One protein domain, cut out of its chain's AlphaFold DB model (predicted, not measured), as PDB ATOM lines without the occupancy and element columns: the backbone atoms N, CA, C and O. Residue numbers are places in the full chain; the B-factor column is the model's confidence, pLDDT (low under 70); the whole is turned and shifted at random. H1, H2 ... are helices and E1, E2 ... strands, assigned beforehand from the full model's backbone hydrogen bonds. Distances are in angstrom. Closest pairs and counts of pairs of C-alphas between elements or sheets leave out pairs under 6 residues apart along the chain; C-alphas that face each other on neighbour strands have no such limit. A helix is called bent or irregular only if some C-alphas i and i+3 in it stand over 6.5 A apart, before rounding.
ATOM      1  N   TRP A   4      25.427   0.736 108.777       79.81
ATOM      2  CA  TRP A   4      24.762   0.420 107.503       79.81
ATOM      3  C   TRP A   4      24.094  -0.954 107.525       79.81
ATOM      4  O   TRP A   4      22.923  -1.077 107.186       79.81
ATOM      5  N   TYR A   5      24.807  -1.980 107.981       80.50
ATOM      6  CA  TYR A   5      24.292  -3.346 107.947       80.50
ATOM      7  C   TYR A   5      23.015  -3.554 108.796       80.50
ATOM      8  O   TYR A   5      22.079  -4.154 108.272       80.50
ATOM      9  N   PRO A   6      22.860  -2.950 109.995       81.81
ATOM     10  CA  PRO A   6      21.580  -2.987 110.719       81.81
ATOM     11  C   PRO A   6      20.396  -2.380 109.939       81.81
ATOM     12  O   PRO A   6      19.246  -2.777 110.114       81.81
ATOM     13  N   GLN A   7      20.654  -1.416 109.044       82.38
ATOM     14  CA  GLN A   7      19.621  -0.844 108.169       82.38
ATOM     15  C   GLN A   7      19.267  -1.766 107.003       82.38
ATOM     16  O   GLN A   7      18.178  -1.636 106.458       82.38
ATOM     17  N   VAL A   8      20.171  -2.665 106.615       79.06
ATOM     18  CA  VAL A   8      19.949  -3.689 105.589       79.06
ATOM     19  C   VAL A   8      19.216  -4.887 106.190       79.06
ATOM     20  O   VAL A   8      18.247  -5.363 105.607       79.06
ATOM     21  N   GLU A   9      19.602  -5.307 107.395       81.25
ATOM     22  CA  GLU A   9      19.008  -6.425 108.134       81.25
ATOM     23  C   GLU A   9      17.489  -6.283 108.320       81.25
ATOM     24  O   GLU A   9      16.742  -7.231 108.086       81.25
ATOM     25  N   ARG A  10      16.993  -5.073 108.623       81.38
ATOM     26  CA  ARG A  10      15.547  -4.812 108.798       81.38
ATOM     27  C   ARG A  10      14.690  -5.120 107.559       81.38
ATOM     28  O   ARG A  10      13.467  -5.230 107.670       81.38
ATOM     29  N   HIS A  11      15.311  -5.192 106.379       81.62
ATOM     30  CA  HIS A  11      14.638  -5.493 105.120       81.62
ATOM     31  C   HIS A  11      14.501  -6.997 104.862       81.62
ATOM     32  O   HIS A  11      13.972  -7.363 103.820       81.62
ATOM     33  N   PHE A  12      14.907  -7.868 105.787       80.81
ATOM     34  CA  PHE A  12      14.679  -9.306 105.680       80.81
ATOM     35  C   PHE A  12      13.455  -9.749 106.495       80.81
ATOM     36  O   PHE A  12      13.138  -9.190 107.547       80.81
ATOM     37  N   ASP A  13      12.730 -10.742 105.983       76.25
ATOM     38  CA  ASP A  13      11.707 -11.481 106.723       76.25
ATOM     39  C   ASP A  13      12.366 -12.673 107.435       76.25
ATOM     40  O   ASP A  13      12.687 -13.699 106.830       76.25
ATOM     41  N   GLY A  14      12.649 -12.495 108.728       76.62
ATOM     42  CA  GLY A  14      13.401 -13.447 109.542       76.62
ATOM     43  C   GLY A  14      14.905 -13.160 109.544       76.62
ATOM     44  O   GLY A  14      15.332 -12.072 109.912       76.62
ATOM     45  N   HIS A  15      15.715 -14.158 109.189       74.94
ATOM     46  CA  HIS A  15      17.175 -14.086 109.299       74.94
ATOM     47  C   HIS A  15      17.813 -13.395 108.078       74.94
ATOM     48  O   HIS A  15      17.523 -13.783 106.949       74.94
ATOM     49  N   ALA A  16      18.734 -12.446 108.292       79.00
ATOM     50  CA  ALA A  16      19.551 -11.807 107.247       79.00
ATOM     51  C   ALA A  16      20.935 -12.486 107.079       79.00
ATOM     52  O   ALA A  16      21.454 -13.028 108.050       79.00
ATOM     53  N   PRO A  17      21.564 -12.490 105.891       81.50
ATOM     54  CA  PRO A  17      22.877 -13.119 105.688       81.50
ATOM     55  C   PRO A  17      23.959 -12.433 106.516       81.50
ATOM     56  O   PRO A  17      24.119 -11.223 106.371       81.50
ATOM     57  N   GLY A  18      24.728 -13.176 107.320       81.38
ATOM     58  CA  GLY A  18      25.851 -12.624 108.086       81.38
ATOM     59  C   GLY A  18      26.857 -11.908 107.178       81.38
ATOM     60  O   GLY A  18      27.116 -12.359 106.062       81.38
ATOM     61  N   VAL A  19      27.407 -10.777 107.632       83.00
ATOM     62  CA  VAL A  19      28.362  -9.974 106.847       83.00
ATOM     63  C   VAL A  19      29.723  -9.918 107.515       83.00
ATOM     64  O   VAL A  19      29.857  -9.484 108.658       83.00
ATOM     65  N   LYS A  20      30.752 -10.282 106.750       83.81
ATOM     66  CA  LYS A  20      32.163 -10.064 107.083       83.81
ATOM     67  C   LYS A  20      32.710  -8.954 106.190       83.81
ATOM     68  O   LYS A  20      32.479  -8.955 104.984       83.81
ATOM     69  N   SER A  21      33.444  -8.004 106.763       85.12
ATOM     70  CA  SER A  21      34.092  -6.925 106.008       85.12
ATOM     71  C   SER A  21      35.608  -7.058 106.054       85.12
ATOM     72  O   SER A  21      36.162  -7.297 107.128       85.12
ATOM     73  N   LYS A  22      36.282  -6.826 104.926       86.94
ATOM     74  CA  LYS A  22      37.746  -6.740 104.859       86.94
ATOM     75  C   LYS A  22      38.165  -5.480 104.110       86.94
ATOM     76  O   LYS A  22      37.704  -5.237 102.998       86.94
ATOM     77  N   ASN A  23      39.029  -4.685 104.736       86.56
ATOM     78  CA  ASN A  23      39.567  -3.464 104.145       86.56
ATOM     79  C   ASN A  23      40.808  -3.791 103.309       86.56
ATOM     80  O   ASN A  23      41.660  -4.571 103.737       86.56
ATOM     81  N   PHE A  24      40.917  -3.156 102.152       85.06
ATOM     82  CA  PHE A  24      42.038  -3.234 101.228       85.06
ATOM     83  C   PHE A  24      42.487  -1.817 100.868       85.06
ATOM     84  O   PHE A  24      41.669  -0.899 100.830       85.06
ATOM     85  N   SER A  25      43.779  -1.640 100.603       86.12
ATOM     86  CA  SER A  25      44.306  -0.414 100.002       86.12
ATOM     87  C   SER A  25      44.611  -0.706  98.538       86.12
ATOM     88  O   SER A  25      45.397  -1.609  98.256       86.12
ATOM     89  N   VAL A  26      43.957   0.009  97.625       86.88
ATOM     90  CA  VAL A  26      44.160  -0.107  96.175       86.88
ATOM     91  C   VAL A  26      44.473   1.291  95.662       86.88
ATOM     92  O   VAL A  26      43.661   2.195  95.832       86.88
ATOM     93  N   ASP A  27      45.678   1.487  95.123       85.75
ATOM     94  CA  ASP A  27      46.169   2.781  94.619       85.75
ATOM     95  C   ASP A  27      46.024   3.946  95.619       85.75
ATOM     96  O   ASP A  27      45.698   5.078  95.266       85.75
ATOM     97  N   GLY A  28      46.240   3.663  96.908       86.69
ATOM     98  CA  GLY A  28      46.115   4.648  97.989       86.69
ATOM     99  C   GLY A  28      44.676   4.936  98.435       86.69
ATOM    100  O   GLY A  28      44.476   5.720  99.362       86.69
ATOM    101  N   LEU A  29      43.674   4.284  97.835       83.75
ATOM    102  CA  LEU A  29      42.271   4.362  98.232       83.75
ATOM    103  C   LEU A  29      41.889   3.178  99.127       83.75
ATOM    104  O   LEU A  29      42.184   2.019  98.831       83.75
ATOM    105  N   ALA A  30      41.180   3.470 100.219       86.88
ATOM    106  CA  ALA A  30      40.618   2.445 101.088       86.88
ATOM    107  C   ALA A  30      39.343   1.859 100.459       86.88
ATOM    108  O   ALA A  30      38.308   2.520 100.386       86.88
ATOM    109  N   VAL A  31      39.415   0.599 100.038       88.06
ATOM    110  CA  VAL A  31      38.292  -0.184  99.514       88.06
ATOM    111  C   VAL A  31      37.853  -1.181 100.578       88.06
ATOM    112  O   VAL A  31      38.685  -1.789 101.247       88.06
ATOM    113  N   VAL A  32      36.547  -1.387 100.739       83.94
ATOM    114  CA  VAL A  32      36.033  -2.405 101.662       83.94
ATOM    115  C   VAL A  32      35.269  -3.468 100.897       83.94
ATOM    116  O   VAL A  32      34.252  -3.175 100.273       83.94
ATOM    117  N   ALA A  33      35.741  -4.711 100.973       83.44
ATOM    118  CA  ALA A  33      35.000  -5.856 100.472       83.44
ATOM    119  C   ALA A  33      34.018  -6.339 101.541       83.44
ATOM    120  O   ALA A  33      34.381  -6.484 102.713       83.44
ATOM    121  N   LEU A  34      32.787  -6.608 101.118       83.44
ATOM    122  CA  LEU A  34      31.740  -7.195 101.944       83.44
ATOM    123  C   LEU A  34      31.479  -8.619 101.462       83.44
ATOM    124  O   LEU A  34      31.168  -8.835 100.293       83.44
ATOM    125  N   PHE A  35      31.605  -9.574 102.371       80.88
ATOM    126  CA  PHE A  35      31.284 -10.973 102.145       80.88
ATOM    127  C   PHE A  35      29.996 -11.310 102.891       80.88
ATOM    128  O   PHE A  35      29.938 -11.159 104.113       80.88
ATOM    129  N   PHE A  36      28.982 -11.749 102.150       79.31
ATOM    130  CA  PHE A  36      27.724 -12.241 102.696       79.31
ATOM    131  C   PHE A  36      27.781 -13.763 102.781       79.31
ATOM    132  O   PHE A  36      28.044 -14.424 101.778       79.31
ATOM    133  N   GLU A  37      27.522 -14.307 103.963       76.38
ATOM    134  CA  GLU A  37      27.426 -15.751 104.170       76.38
ATOM    135  C   GLU A  37      26.209 -16.307 103.415       76.38
ATOM    136  O   GLU A  37      25.082 -15.824 103.577       76.38
ATOM    137  N   SER A  38      26.446 -17.297 102.552       62.72
ATOM    138  CA  SER A  38      25.440 -17.933 101.689       62.72
ATOM    139  C   SER A  38      25.266 -19.428 101.968       62.72
ATOM    140  O   SER A  38      24.506 -20.109 101.280       62.72
ATOM    141  N   ASP A  39      25.955 -19.954 102.974       57.84
ATOM    142  CA  ASP A  39      26.036 -21.368 103.290       57.84
ATOM    143  C   ASP A  39      24.911 -21.836 104.230       57.84
ATOM    144  O   ASP A  39      24.667 -21.308 105.316       57.84
ATOM    145  N   GLY A  40      24.195 -22.874 103.785       55.16
ATOM    146  CA  GLY A  40      23.387 -23.756 104.633       55.16
ATOM    147  C   GLY A  40      22.073 -23.204 105.192       55.16
ATOM    148  O   GLY A  40      21.389 -23.923 105.921       55.16
ATOM    149  N   ARG A  41      21.673 -21.965 104.880       58.06
ATOM    150  CA  ARG A  41      20.417 -21.384 105.385       58.06
ATOM    151  C   ARG A  41      19.425 -21.148 104.252       58.06
ATOM    152  O   ARG A  41      19.747 -20.547 103.235       58.06
ATOM    153  N   ALA A  42      18.201 -21.620 104.478       62.72
ATOM    154  CA  ALA A  42      17.026 -21.435 103.630       62.72
ATOM    155  C   ALA A  42      16.877 -20.004 103.079       62.72
ATOM    156  O   ALA A  42      17.328 -19.058 103.742       62.72
ATOM    157  N   PRO A  43      16.209 -19.833 101.920       68.50
ATOM    158  CA  PRO A  43      16.269 -18.612 101.122       68.50
ATOM    159  C   PRO A  43      15.975 -17.356 101.936       68.50
ATOM    160  O   PRO A  43      15.024 -17.300 102.719       68.50
ATOM    161  N   PHE A  44      16.802 -16.332 101.745       71.69
ATOM    162  CA  PHE A  44      16.567 -15.016 102.317       71.69
ATOM    163  C   PHE A  44      15.376 -14.356 101.617       71.69
ATOM    164  O   PHE A  44      15.356 -14.235 100.394       71.69
ATOM    165  N   VAL A  45      14.383 -13.920 102.392       75.56
ATOM    166  CA  VAL A  45      13.199 -13.225 101.875       75.56
ATOM    167  C   VAL A  45      13.350 -11.743 102.183       75.56
ATOM    168  O   VAL A  45      13.572 -11.375 103.334       75.56
ATOM    169  N   VAL A  46      13.254 -10.898 101.156       76.31
ATOM    170  CA  VAL A  46      13.442  -9.445 101.269       76.31
ATOM    171  C   VAL A  46      12.093  -8.731 101.172       76.31
ATOM    172  O   VAL A  46      11.279  -9.040 100.297       76.31
ATOM    173  N   LYS A  47      11.863  -7.768 102.068       74.44
ATOM    174  CA  LYS A  47      10.693  -6.881 102.079       74.44
ATOM    175  C   LYS A  47      10.812  -5.842 100.981       74.44
ATOM    176  O   LYS A  47      11.884  -5.271 100.783       74.44
ATOM    177  N   ASN A  48       9.705  -5.539 100.320       73.56
ATOM    178  CA  ASN A  48       9.655  -4.462  99.346       73.56
ATOM    179  C   ASN A  48       9.841  -3.102 100.059       73.56
ATOM    180  O   ASN A  48       8.964  -2.686 100.820       73.56
ATOM    181  N   PRO A  49      10.950  -2.374  99.823       64.25
ATOM    182  CA  PRO A  49      11.265  -1.153 100.562       64.25
ATOM    183  C   PRO A  49      10.358   0.032 100.204       64.25
ATOM    184  O   PRO A  49      10.328   1.006 100.950       64.25
ATOM    185  N   LYS A  50       9.629  -0.026  99.079       69.44
ATOM    186  CA  LYS A  50       8.719   1.046  98.642       69.44
ATOM    187  C   LYS A  50       7.311   0.928  99.233       69.44
ATOM    188  O   LYS A  50       6.519   1.847  99.057       69.44
ATOM    189  N   GLY A  51       7.011  -0.172  99.931       64.81
ATOM    190  CA  GLY A  51       5.641  -0.533 100.284       64.81
ATOM    191  C   GLY A  51       4.823  -0.884  99.037       64.81
ATOM    192  O   GLY A  51       5.039  -0.355  97.948       64.81
ATOM    193  N   GLY A  52       3.907  -1.836  99.166       63.97
ATOM    194  CA  GLY A  52       3.090  -2.285  98.045       63.97
ATOM    195  C   GLY A  52       2.819  -3.776  98.093       63.97
ATOM    196  O   GLY A  52       3.502  -4.532  98.776       63.97
ATOM    197  N   TYR A  53       1.784  -4.168  97.368       56.53
ATOM    198  CA  TYR A  53       1.311  -5.533  97.300       56.53
ATOM    199  C   TYR A  53       1.923  -6.239  96.064       56.53
ATOM    200  O   TYR A  53       1.773  -5.709  94.961       56.53
ATOM    201  N   PRO A  54       2.569  -7.421  96.191       57.03
ATOM    202  CA  PRO A  54       2.896  -8.147  97.422       57.03
ATOM    203  C   PRO A  54       4.063  -7.516  98.212       57.03
ATOM    204  O   PRO A  54       4.993  -6.947  97.642       57.03
ATOM    205  N   GLU A  55       4.018  -7.659  99.541       62.59
ATOM    206  CA  GLU A  55       4.971  -7.067 100.501       62.59
ATOM    207  C   GLU A  55       6.402  -7.647 100.418       62.59
ATOM    208  O   GLU A  55       7.347  -7.029 100.918       62.59
ATOM    209  N   PHE A  56       6.583  -8.797  99.753       65.56
ATOM    210  CA  PHE A  56       7.869  -9.468  99.492       65.56
ATOM    211  C   PHE A  56       7.980  -9.875  98.013       65.56
ATOM    212  O   PHE A  56       6.975  -9.979  97.308       65.56
ATOM    213  N   SER A  57       9.203 -10.158  97.554       66.06
ATOM    214  CA  SER A  57       9.500 -10.444  96.138       66.06
ATOM    215  C   SER A  57       8.905 -11.749  95.587       66.06
ATOM    216  O   SER A  57       8.865 -11.913  94.371       66.06
ATOM    217  N   VAL A  58       8.462 -12.680  96.444       70.56
ATOM    218  CA  VAL A  58       7.905 -13.973  96.010       70.56
ATOM    219  C   VAL A  58       6.374 -13.944  96.110       70.56
ATOM    220  O   VAL A  58       5.843 -13.936  97.225       70.56
ATOM    221  N   PRO A  59       5.640 -13.922  94.981       67.00
ATOM    222  CA  PRO A  59       4.184 -13.983  94.993       67.00
ATOM    223  C   PRO A  59       3.696 -15.380  95.402       67.00
ATOM    224  O   PRO A  59       4.220 -16.399  94.964       67.00
ATOM    225  N   TRP A  60       2.650 -15.416  96.219       71.12
ATOM    226  CA  TRP A  60       2.016 -16.602  96.784       71.12
ATOM    227  C   TRP A  60       0.510 -16.541  96.569       71.12
ATOM    228  O   TRP A  60      -0.096 -15.475  96.681       71.12
ATOM    229  N   ARG A  61      -0.125 -17.673  96.280       65.62
ATOM    230  CA  ARG A  61      -1.583 -17.741  96.150       65.62
ATOM    231  C   ARG A  61      -2.178 -18.475  97.337       65.62
ATOM    232  O   ARG A  61      -1.776 -19.586  97.654       65.62
ATOM    233  N   GLU A  62      -3.172 -17.851  97.949       72.12
ATOM    234  CA  GLU A  62      -3.987 -18.430  99.008       72.12
ATOM    235  C   GLU A  62      -5.454 -18.347  98.568       72.12
ATOM    236  O   GLU A  62      -6.107 -17.304  98.662       72.12
ATOM    237  N   GLY A  63      -5.950 -19.439  97.979       73.88
ATOM    238  CA  GLY A  63      -7.251 -19.458  97.308       73.88
ATOM    239  C   GLY A  63      -7.306 -18.456  96.147       73.88
ATOM    240  O   GLY A  63      -6.507 -18.520  95.213       73.88
ATOM    241  N   THR A  64      -8.244 -17.507  96.206       63.22
ATOM    242  CA  THR A  64      -8.391 -16.426  95.212       63.22
ATOM    243  C   THR A  64      -7.536 -15.197  95.516       63.22
ATOM    244  O   THR A  64      -7.444 -14.298  94.678       63.22
ATOM    245  N   ARG A  65      -6.892 -15.139  96.689       61.28
ATOM    246  CA  ARG A  65      -6.037 -14.017  97.079       61.28
ATOM    247  C   ARG A  65      -4.613 -14.266  96.615       61.28
ATOM    248  O   ARG A  65      -4.043 -15.338  96.812       61.28
ATOM    249  N   LEU A  66      -4.027 -13.243  96.015       65.44
ATOM    250  CA  LEU A  66      -2.584 -13.151  95.903       65.44
ATOM    251  C   LEU A  66      -2.110 -12.587  97.258       65.44
ATOM    252  O   LEU A  66      -2.736 -11.659  97.782       65.44
ATOM    253  N   ARG A  67      -1.009 -13.105  97.808       75.06
ATOM    254  CA  ARG A  67      -0.176 -12.419  98.812       75.06
ATOM    255  C   ARG A  67       1.303 -12.701  98.603       75.06
ATOM    256  O   ARG A  67       1.682 -13.310  97.615       75.06
ATOM    257  N   ALA A  68       2.149 -12.206  99.489       72.81
ATOM    258  CA  ALA A  68       3.569 -12.518  99.482       72.81
ATOM    259  C   ALA A  68       3.835 -13.818 100.269       72.81
ATOM    260  O   ALA A  68       3.143 -14.078 101.260       72.81
ATOM    261  N   ALA A  69       4.810 -14.618  99.835       74.75
ATOM    262  CA  ALA A  69       5.251 -15.803 100.569       74.75
ATOM    263  C   ALA A  69       6.091 -15.389 101.783       74.75
ATOM    264  O   ALA A  69       6.995 -14.559 101.654       74.75
ATOM    265  N   ARG A  70       5.818 -15.983 102.942       77.12
ATOM    266  CA  ARG A  70       6.658 -15.840 104.135       77.12
ATOM    267  C   ARG A  70       7.806 -16.843 104.117       77.12
ATOM    268  O   ARG A  70       7.731 -17.891 103.466       77.12
ATOM    269  N   ARG A  71       8.872 -16.557 104.868       75.94
ATOM    270  CA  ARG A  71      10.030 -17.461 104.971       75.94
ATOM    271  C   ARG A  71       9.651 -18.872 105.445       75.94
ATOM    272  O   ARG A  71      10.199 -19.841 104.931       75.94
ATOM    273  N   ASP A  72       8.737 -19.002 106.403       76.62
ATOM    274  CA  ASP A  72       8.275 -20.290 106.939       76.62
ATOM    275  C   ASP A  72       7.444 -21.096 105.928       76.62
ATOM    276  O   ASP A  72       7.518 -22.322 105.905       76.62
ATOM    277  N   GLU A  73       6.710 -20.428 105.043       76.19
ATOM    278  CA  GLU A  73       5.952 -21.069 103.962       76.19
ATOM    279  C   GLU A  73       6.864 -21.595 102.860       76.19
ATOM    280  O   GLU A  73       6.707 -22.732 102.412       76.19
ATOM    281  N   LEU A  74       7.866 -20.800 102.475       76.62
ATOM    282  CA  LEU A  74       8.916 -21.252 101.565       76.62
ATOM    283  C   LEU A  74       9.694 -22.411 102.182       76.62
ATOM    284  O   LEU A  74       9.930 -23.412 101.518       76.62
ATOM    285  N   LEU A  75      10.025 -22.326 103.470       72.50
ATOM    286  CA  LEU A  75      10.644 -23.421 104.208       72.50
ATOM    287  C   LEU A  75       9.777 -24.677 104.229       72.50
ATOM    288  O   LEU A  75      10.313 -25.763 104.069       72.50
ATOM    289  N   ARG A  76       8.457 -24.566 104.388       70.12
ATOM    290  CA  ARG A  76       7.550 -25.724 104.336       70.12
ATOM    291  C   ARG A  76       7.472 -26.353 102.948       70.12
ATOM    292  O   ARG A  76       7.362 -27.570 102.869       70.12
ATOM    293  N   ILE A  77       7.563 -25.564 101.877       69.12
ATOM    294  CA  ILE A  77       7.660 -26.094 100.505       69.12
ATOM    295  C   ILE A  77       9.025 -26.728 100.236       69.12
ATOM    296  O   ILE A  77       9.106 -27.729  99.532       69.12
ATOM    297  N   LEU A  78      10.095 -26.156 100.788       66.00
ATOM    298  CA  LEU A  78      11.464 -26.610 100.542       66.00
ATOM    299  C   LEU A  78      11.915 -27.726 101.495       66.00
ATOM    300  O   LEU A  78      12.814 -28.484 101.162       66.00
ATOM    301  N   SER A  79      11.303 -27.866 102.670       62.28
ATOM    302  CA  SER A  79      11.651 -28.874 103.682       62.28
ATOM    303  C   SER A  79      11.507 -30.326 103.191       62.28
ATOM    304  O   SER A  79      12.372 -31.136 103.528       62.28
ATOM    305  N   PRO A  80      10.508 -30.685 102.357       57.97
ATOM    306  CA  PRO A  80      10.464 -31.991 101.702       57.97
ATOM    307  C   PRO A  80      11.685 -32.300 100.819       57.97
ATOM    308  O   PRO A  80      11.980 -33.473 100.621       57.97
ATOM    309  N   LEU A  81      12.427 -31.291 100.334       57.16
ATOM    310  CA  LEU A  81      13.611 -31.472  99.476       57.16
ATOM    311  C   LEU A  81      14.896 -31.816 100.256       57.16
ATOM    312  O   LEU A  81      15.939 -31.985  99.637       57.16
ATOM    313  N   GLN A  82      14.881 -31.911 101.590       59.50
ATOM    314  CA  GLN A  82      16.085 -32.214 102.388       59.50
ATOM    315  C   GLN A  82      16.170 -33.670 102.876       59.50
ATOM    316  O   GLN A  82      16.841 -33.950 103.865       59.50
TER     317      GLN A  82
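AT A GLANCE: This is residues 4 to 82 of the 240 residues of an uncharacterized protein of Acidobacteria bacterium (UniProt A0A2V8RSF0). Two separate antiparallel hairpins, long E1 and E2 and short E3 and E4, lie toward opposite ends of a flat, open shape, with the long unnamed stretch 37 to 58 between them and the tip, residues 25 to 30, sticking out. The 79 printed residues, with H1, E1, E2, E3, E4 and H2 in that order, are mixed helix and strand, only just loose, close to extended (radius of gyration of the C-alphas 16.9 A), and span 58 by 34 by 18 A.

IN THESE COORDINATES: H1, residues 5 to 9, begins at C-alpha (24.292, -3.346, 107.947). E1, 19 to 26, is 21.5 A long; E2, 29 to 36, 22.5 A. E3 is 59 to 62 and E4 65 to 68. H2, 71 to 82, 16.2 A, ends at C-alpha (16.085, -32.214, 102.388).

HOW THE PARTS SIT: The C-alphas of Tyr 5 and Val 19 are the closest of H1 and E1, 7.9 A. In hairpin E1 and E2, N 22 and O 33 are 2.9 A apart, within hydrogen-bond range; in hairpin E3 and E4, N 60 and O 67, 2.7 A. E2 and E3 are apart. H1's O i to N i+4 pair is within range, H2's in 5 of 8; H2 is only just irregular, C-alphas 77 and 80 being 6.6 A apart.

THE WHOLE: The C-alphas farthest apart, Gly 28 and Gly 63, are 58.6 A apart. The printed part has no cut; E2 to E3 is a long link. Twenty-six residues have pLDDT under 70, among them 49 to 57.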